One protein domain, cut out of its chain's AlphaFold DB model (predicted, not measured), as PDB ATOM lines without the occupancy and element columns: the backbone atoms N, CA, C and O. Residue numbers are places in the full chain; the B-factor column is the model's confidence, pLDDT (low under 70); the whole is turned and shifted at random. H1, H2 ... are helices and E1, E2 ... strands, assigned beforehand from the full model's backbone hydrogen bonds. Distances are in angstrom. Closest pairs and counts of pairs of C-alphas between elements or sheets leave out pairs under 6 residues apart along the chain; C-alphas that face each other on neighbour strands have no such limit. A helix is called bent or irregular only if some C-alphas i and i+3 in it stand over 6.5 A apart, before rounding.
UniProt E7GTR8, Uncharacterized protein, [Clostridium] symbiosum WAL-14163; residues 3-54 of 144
ATOM      1  N   LYS A   3     -54.105  -5.575  17.788       91.12
ATOM      2  CA  LYS A   3     -53.240  -5.462  16.603       91.12
ATOM      3  C   LYS A   3     -52.886  -4.023  16.223       91.12
ATOM      4  O   LYS A   3     -51.891  -3.820  15.531       91.12
ATOM      5  N   ASP A   4     -53.718  -3.048  16.590       92.56
ATOM      6  CA  ASP A   4     -53.439  -1.635  16.327       92.56
ATOM      7  C   ASP A   4     -52.501  -1.090  17.415       92.56
ATOM      8  O   ASP A   4     -51.502  -0.460  17.074       92.56
ATOM      9  N   ASP A   5     -52.724  -1.471  18.678       92.50
ATOM     10  CA  ASP A   5     -51.830  -1.156  19.802       92.50
ATOM     11  C   ASP A   5     -50.410  -1.710  19.561       92.50
ATOM     12  O   ASP A   5     -49.420  -1.013  19.759       92.50
ATOM     13  N   LEU A   6     -50.287  -2.945  19.054       93.94
ATOM     14  CA  LEU A   6     -48.994  -3.552  18.702       93.94
ATOM     15  C   LEU A   6     -48.248  -2.765  17.609       93.94
ATOM     16  O   LEU A   6     -47.025  -2.635  17.659       93.94
ATOM     17  N   LYS A   7     -48.971  -2.225  16.616       93.19
ATOM     18  CA  LYS A   7     -48.364  -1.379  15.573       93.19
ATOM     19  C   LYS A   7     -47.883  -0.049  16.141       93.19
ATOM     20  O   LYS A   7     -46.847   0.443  15.702       93.19
ATOM     21  N   GLU A   8     -48.640   0.532  17.067       93.38
ATOM     22  CA  GLU A   8     -48.285   1.782  17.739       93.38
ATOM     23  C   GLU A   8     -47.054   1.592  18.628       93.38
ATOM     24  O   GLU A   8     -46.066   2.295  18.435       93.38
ATOM     25  N   ILE A   9     -47.038   0.549  19.465       92.31
ATOM     26  CA  ILE A   9     -45.882   0.156  20.284       92.31
ATOM     27  C   ILE A   9     -44.620   0.028  19.427       92.31
ATOM     28  O   ILE A   9     -43.613   0.673  19.706       92.31
ATOM     29  N   LYS A  10     -44.684  -0.752  18.341       91.69
ATOM     30  CA  LYS A  10     -43.537  -0.970  17.450       91.69
ATOM     31  C   LYS A  10     -43.060   0.311  16.759       91.69
ATOM     32  O   LYS A  10     -41.889   0.419  16.404       91.69
ATOM     33  N   ARG A  11     -43.960   1.272  16.530       92.44
ATOM     34  CA  ARG A  11     -43.639   2.569  15.923       92.44
ATOM     35  C   ARG A  11     -42.982   3.521  16.923       92.44
ATOM     36  O   ARG A  11     -42.065   4.237  16.535       92.44
ATOM     37  N   GLU A  12     -43.480   3.574  18.155       92.12
ATOM     38  CA  GLU A  12     -43.010   4.513  19.180       92.12
ATOM     39  C   GLU A  12     -41.742   4.030  19.887       92.12
ATOM     40  O   GLU A  12     -40.847   4.827  20.165       92.12
ATOM     41  N   MET A  13     -41.650   2.726  20.150       90.50
ATOM     42  CA  MET A  13     -40.545   2.092  20.866       90.50
ATOM     43  C   MET A  13     -40.147   0.791  20.152       90.50
ATOM     44  O   MET A  13     -40.595  -0.291  20.532       90.50
ATOM     45  N   PRO A  14     -39.330   0.879  19.086       87.12
ATOM     46  CA  PRO A  14     -38.916  -0.295  18.316       87.12
ATOM     47  C   PRO A  14     -37.906  -1.183  19.062       87.12
ATOM     48  O   PRO A  14     -37.792  -2.367  18.750       87.12
ATOM     49  N   ASP A  15     -37.183  -0.622  20.035       90.75
ATOM     50  CA  ASP A  15     -36.168  -1.321  20.821       90.75
ATOM     51  C   ASP A  15     -36.753  -1.884  22.125       90.75
ATOM     52  O   ASP A  15     -37.650  -1.298  22.728       90.75
ATOM     53  N   GLY A  16     -36.203  -3.007  22.600       88.06
ATOM     54  CA  GLY A  16     -36.590  -3.605  23.885       88.06
ATOM     55  C   GLY A  16     -37.901  -4.396  23.863       88.06
ATOM     56  O   GLY A  16     -38.462  -4.667  24.919       88.06
ATOM     57  N   LEU A  17     -38.391  -4.772  22.679       93.19
ATOM     58  CA  LEU A  17     -39.578  -5.612  22.545       93.19
ATOM     59  C   LEU A  17     -39.265  -7.077  22.872       93.19
ATOM     60  O   LEU A  17     -38.301  -7.656  22.369       93.19
ATOM     61  N   GLU A  18     -40.127  -7.692  23.673       93.94
ATOM     62  CA  GLU A  18     -40.100  -9.116  23.978       93.94
ATOM     63  C   GLU A  18     -41.035  -9.886  23.044       93.94
ATOM     64  O   GLU A  18     -42.174  -9.479  22.794       93.94
ATOM     65  N   ILE A  19     -40.551 -11.022  22.535       96.44
ATOM     66  CA  ILE A  19     -41.330 -11.912  21.673       96.44
ATOM     67  C   ILE A  19     -42.156 -12.848  22.546       96.44
ATOM     68  O   ILE A  19     -41.614 -13.638  23.321       96.44
ATOM     69  N   GLN A  20     -43.470 -12.826  22.350       97.44
ATOM     70  CA  GLN A  20     -44.402 -13.750  22.984       97.44
ATOM     71  C   GLN A  20     -45.104 -14.594  21.927       97.44
ATOM     72  O   GLN A  20     -45.421 -14.120  20.836       97.44
ATOM     73  N   THR A  21     -45.336 -15.864  22.247       98.19
ATOM     74  CA  THR A  21     -45.971 -16.822  21.337       98.19
ATOM     75  C   THR A  21     -47.369 -17.163  21.838       98.19
ATOM     76  O   THR A  21     -47.558 -17.503  23.004       98.19
ATOM     77  N   GLY A  22     -48.351 -17.100  20.945       98.12
ATOM     78  CA  GLY A  22     -49.731 -17.493  21.216       98.12
ATOM     79  C   GLY A  22     -50.307 -18.343  20.099       98.12
ATOM     80  O   GLY A  22     -49.653 -18.588  19.086       98.12
ATOM     81  N   ALA A  23     -51.545 -18.780  20.286       98.44
ATOM     82  CA  ALA A  23     -52.290 -19.551  19.304       98.44
ATOM     83  C   ALA A  23     -53.570 -18.817  18.905       98.44
ATOM     84  O   ALA A  23     -54.239 -18.211  19.742       98.44
ATOM     85  N   CYS A  24     -53.930 -18.894  17.627       98.50
ATOM     86  CA  CYS A  24     -55.218 -18.405  17.157       98.50
ATOM     87  C   CYS A  24     -56.361 -19.248  17.745       98.50
ATOM     88  O   CYS A  24     -56.388 -20.466  17.559       98.50
ATOM     89  N   SER A  25     -57.359 -18.601  18.346       98.12
ATOM     90  CA  SER A  25     -58.522 -19.255  18.960       98.12
ATOM     91  C   SER A  25     -59.432 -19.993  17.968       98.12
ATOM     92  O   SER A  25     -60.283 -20.771  18.386       98.12
ATOM     93  N   PHE A  26     -59.270 -19.766  16.657       98.06
ATOM     94  CA  PHE A  26     -60.092 -20.392  15.614       98.06
ATOM     95  C   PHE A  26     -59.399 -21.569  14.924       98.06
ATOM     96  O   PHE A  26     -59.982 -22.643  14.817       98.06
ATOM     97  N   CYS A  27     -58.175 -21.380  14.423       98.00
ATOM     98  CA  CYS A  27     -57.460 -22.414  13.664       98.00
ATOM     99  C   CYS A  27     -56.326 -23.092  14.449       98.00
ATOM    100  O   CYS A  27     -55.725 -24.033  13.937       98.00
ATOM    101  N   GLY A  28     -55.991 -22.600  15.646       97.81
ATOM    102  CA  GLY A  28     -54.888 -23.110  16.463       97.81
ATOM    103  C   GLY A  28     -53.489 -22.800  15.922       97.81
ATOM    104  O   GLY A  28     -52.507 -23.254  16.501       97.81
ATOM    105  N   GLN A  29     -53.363 -22.043  14.823       97.94
ATOM    106  CA  GLN A  29     -52.054 -21.664  14.292       97.94
ATOM    107  C   GLN A  29     -51.298 -20.807  15.303       97.94
ATOM    108  O   GLN A  29     -51.843 -19.846  15.851       97.94
ATOM    109  N   MET A  30     -50.034 -21.163  15.516       98.12
ATOM    110  CA  MET A  30     -49.134 -20.405  16.370       98.12
ATOM    111  C   MET A  30     -48.740 -19.099  15.679       98.12
ATOM    112  O   MET A  30     -48.470 -19.079  14.477       98.12
ATOM    113  N   GLY A  31     -48.676 -18.025  16.450       97.44
ATOM    114  CA  GLY A  31     -48.193 -16.725  16.012       97.44
ATOM    115  C   GLY A  31     -47.317 -16.092  17.080       97.44
ATOM    116  O   GLY A  31     -47.379 -16.461  18.255       97.44
ATOM    117  N   GLN A  32     -46.495 -15.143  16.655       97.50
ATOM    118  CA  GLN A  32     -45.634 -14.370  17.538       97.50
ATOM    119  C   GLN A  32     -46.060 -12.907  17.515       97.50
ATOM    120  O   GLN A  32     -46.417 -12.376  16.462       97.50
ATOM    121  N   ILE A  33     -46.019 -12.273  18.681       97.12
ATOM    122  CA  ILE A  33     -46.219 -10.836  18.849       97.12
ATOM    123  C   ILE A  33     -45.021 -10.243  19.585       97.12
ATOM    124  O   ILE A  33     -44.325 -10.942  20.319       97.12
ATOM    125  N   GLU A  34     -44.811  -8.950  19.392       95.81
ATOM    126  CA  GLU A  34     -43.741  -8.183  20.023       95.81
ATOM    127  C   GLU A  34     -44.369  -7.156  20.970       95.81
ATOM    128  O   GLU A  34     -45.214  -6.362  20.556       95.81
ATOM    129  N   THR A  35     -43.982  -7.172  22.242       94.81
ATOM    130  CA  THR A  35     -44.567  -6.315  23.287       94.81
ATOM    131  C   THR A  35     -43.480  -5.725  24.173       94.81
ATOM    132  O   THR A  35     -42.499  -6.400  24.453       94.81
ATOM    133  N   LEU A  36     -43.677  -4.515  24.696       92.00
ATOM    134  CA  LEU A  36     -42.728  -3.889  25.635       92.00
ATOM    135  C   LEU A  36     -42.681  -4.553  27.011       92.00
ATOM    136  O   LEU A  36     -41.662  -4.526  27.685       92.00
ATOM    137  N   ILE A  37     -43.816  -5.095  27.443       91.62
ATOM    138  CA  ILE A  37     -43.966  -5.813  28.704       91.62
ATOM    139  C   ILE A  37     -44.712  -7.117  28.429       91.62
ATOM    140  O   ILE A  37     -45.638  -7.101  27.607       91.62
ATOM    141  N   PRO A  38     -44.358  -8.219  29.116       93.56
ATOM    142  CA  PRO A  38     -45.088  -9.473  29.016       93.56
ATOM    143  C   PRO A  38     -46.590  -9.269  29.215       93.56
ATOM    144  O   PRO A  38     -47.030  -8.556  30.121       93.56
ATOM    145  N   TRP A  39     -47.379  -9.888  28.346       96.25
ATOM    146  CA  TRP A  39     -48.835  -9.913  28.435       96.25
ATOM    147  C   TRP A  39     -49.241 -11.280  28.979       96.25
ATOM    148  O   TRP A  39     -48.501 -12.254  28.865       96.25
ATOM    149  N   ASP A  40     -50.421 -11.376  29.579       97.06
ATOM    150  CA  ASP A  40     -50.969 -12.684  29.914       97.06
ATOM    151  C   ASP A  40     -51.280 -13.494  28.638       97.06
ATOM    152  O   ASP A  40     -51.507 -12.946  27.555       97.06
ATOM    153  N   GLN A  41     -51.292 -14.823  28.763       97.44
ATOM    154  CA  GLN A  41     -51.442 -15.719  27.613       97.44
ATOM    155  C   GLN A  41     -52.775 -15.530  26.874       97.44
ATOM    156  O   GLN A  41     -52.829 -15.733  25.661       97.44
ATOM    157  N   GLU A  42     -53.845 -15.146  27.574       97.50
ATOM    158  CA  GLU A  42     -55.151 -14.885  26.962       97.50
ATOM    159  C   GLU A  42     -55.058 -13.685  26.016       97.50
ATOM    160  O   GLU A  42     -55.438 -13.780  24.847       97.50
ATOM    161  N   LYS A  43     -54.442 -12.594  26.474       97.31
ATOM    162  CA  LYS A  43     -54.200 -11.395  25.675       97.31
ATOM    163  C   LYS A  43     -53.232 -11.648  24.514       97.31
ATOM    164  O   LYS A  43     -53.435 -11.106  23.425       97.31
ATOM    165  N   VAL A  44     -52.215 -12.494  24.703       98.00
ATOM    166  CA  VAL A  44     -51.314 -12.925  23.615       98.00
ATOM    167  C   VAL A  44     -52.090 -13.713  22.552       98.00
ATOM    168  O   VAL A  44     -51.990 -13.403  21.363       98.00
ATOM    169  N   ASN A  45     -52.900 -14.695  22.957       98.31
ATOM    170  CA  ASN A  45     -53.731 -15.486  22.043       98.31
ATOM    171  C   ASN A  45     -54.754 -14.616  21.303       98.31
ATOM    172  O   ASN A  45     -54.973 -14.804  20.105       98.31
ATOM    173  N   GLU A  46     -55.344 -13.634  21.983       98.06
ATOM    174  CA  GLU A  46     -56.258 -12.669  21.377       98.06
ATOM    175  C   GLU A  46     -55.555 -11.830  20.302       98.06
ATOM    176  O   GLU A  46     -56.053 -11.707  19.184       98.06
ATOM    177  N   ALA A  47     -54.358 -11.315  20.585       97.56
ATOM    178  CA  ALA A  47     -53.592 -10.545  19.609       97.56
ATOM    179  C   ALA A  47     -53.147 -11.395  18.405       97.56
ATOM    180  O   ALA A  47     -53.283 -10.961  17.259       97.56
ATOM    181  N   VAL A  48     -52.688 -12.630  18.643       98.25
ATOM    182  CA  VAL A  48     -52.396 -13.599  17.572       98.25
ATOM    183  C   VAL A  48     -53.652 -13.895  16.753       98.25
ATOM    184  O   VAL A  48     -53.592 -13.965  15.527       98.25
ATOM    185  N   THR A  49     -54.807 -14.017  17.405       98.38
ATOM    186  CA  THR A  49     -56.094 -14.219  16.736       98.38
ATOM    187  C   THR A  49     -56.465 -13.027  15.862       98.38
ATOM    188  O   THR A  49     -56.843 -13.225  14.713       98.38
ATOM    189  N   GLU A  50     -56.303 -11.792  16.339       97.56
ATOM    190  CA  GLU A  50     -56.581 -10.587  15.547       97.56
ATOM    191  C   GLU A  50     -55.655 -10.412  14.325       97.56
ATOM    192  O   GLU A  50     -56.034  -9.718  13.370       97.56
ATOM    193  N   LEU A  51     -54.453 -11.000  14.367       96.88
ATOM    194  CA  LEU A  51     -53.436 -10.974  13.306       96.88
ATOM    195  C   LEU A  51     -53.513 -12.175  12.350       96.88
ATOM    196  O   LEU A  51     -52.914 -12.136  11.277       96.88
ATOM    197  N   CYS A  52     -54.221 -13.240  12.723       98.06
ATOM    198  CA  CYS A  52     -54.278 -14.471  11.946       98.06
ATOM    199  C   CYS A  52     -55.081 -14.304  10.643       98.06
ATOM    200  O   CYS A  52     -56.127 -13.656  10.593       98.06
ATOM    201  N   ASP A  53     -54.613 -14.962   9.581       97.44
ATOM    202  CA  ASP A  53     -55.201 -14.885   8.244       97.44
ATOM    203  C   ASP A  53     -56.326 -15.894   7.969       97.44
ATOM    204  O   ASP A  53     -56.916 -15.870   6.878       97.44
ATOM    205  N   CYS A  54     -56.633 -16.779   8.922       98.19
ATOM    206  CA  CYS A  54     -57.703 -17.757   8.757       98.19
ATOM    207  C   CYS A  54     -59.086 -17.081   8.712       98.19
ATOM    208  O   CYS A  54     -59.290 -15.993   9.254       98.19
TER     209      CYS A  54
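AT A GLANCE: This is residues 3 to 54 of the 144 residues of an uncharacterized protein of [Clostridium] symbiosum WAL-14163 (UniProt E7GTR8). A single two-stranded antiparallel hairpin, E1 and E2, forms a small wall, and the helix H2 packs over one face of it, crossing both strands. A second helix, H1, lies near the end of E2 and packs on that strand, while the link between E1 and E2 makes the opposite end of the long axis. The printed part has 52 residues, with two named helices and two named strands that follow one another as H1, E1, E2, H2; the sheet's order is E1 - E2, all antiparallel. The class is mixed, helices and strands, with 21 residues in helices and 12 in strands. The whole is compact, with a radius of gyration of the C-alphas of 10.6 A, yet its outline is elongated, spanning 31 by 18 by 12 A.

IN THESE COORDINATES: E1 is a strand of residues 18 to 23, from Glu 18 to Ala 23; its C-alphas run 16.7 A from (-40.100, -9.116, 23.978) to (-52.290, -19.551, 19.304). E2 is a strand of residues 30 to 35, from Met 30 to Thr 35, and measures 16.3 A from first to last C-alpha. H2 is the longest helix by residues, with residues 41 to 51, from Gln 41 to Leu 51; it is 15.2 A long and ends with C-alpha 51 at (-53.436, -10.974, 13.306). H1 is a helix of residues 3 to 12, from Lys 3 to Glu 12, and measures 14.5 A; its C-alpha 3 is at (-53.240, -5.462, 16.603).

HOW THE PARTS SIT: E1 and E2 are antiparallel neighbours that form a hairpin, with an angle of 149 degrees between their N-to-C directions. C-alphas 23 and 30 face each other at 4.4 A near the link, and C-alphas 18 and 35 face each other at 5.3 A at the other end. Across the pair, N 18 and O 35 are within hydrogen-bond range at 2.8 A, and so are N 31 and O 22 at 2.9 A. H2 has 11 pairs of C-alphas within 8 A of E1, the closest being those of Gly 22 and Asn 45, 4.6 A apart. From E2 to H2 there are 6 such pairs, and the closest C-alphas are those of Gly 31 and Val 48, at 5.5 A. H1 also has 6 pairs of C-alphas within 8 A of E2; the closest are those of Leu 6 and Thr 35, 6.9 A apart. The centres of H1 and E2 are 12.5 A apart, against 8.1 A for E2 and H2. H1 and H2 only just touch, with 3 pairs of C-alphas within 8 A, the closest being those of Lys 3 and Ala 47 at 5.9 A. The lines of these two helices are about perpendicular, at 87 degrees. In H1 and H2 every O i to N i+4 pair is within hydrogen-bond range, and neither helix is bent or irregular.

THE WHOLE: The two C-alphas farthest apart in the domain are those of Glu 12, in H1, and Cys 27, in the link between the strands, at 31.1 A. The first and last printed C-alphas, those of Lys 3 and Cys 54, are 15.3 A apart. The printed part runs from residue 3 to residue 54 of a chain of 144 residues and has no cut. The links from H1 to E1 and from E2 to H2 are tight, with 5 residues each, and the link from E1 to E2 is short, with 6 residues. The mean pLDDT of the printed part is 95.5, and no printed residue is under 70.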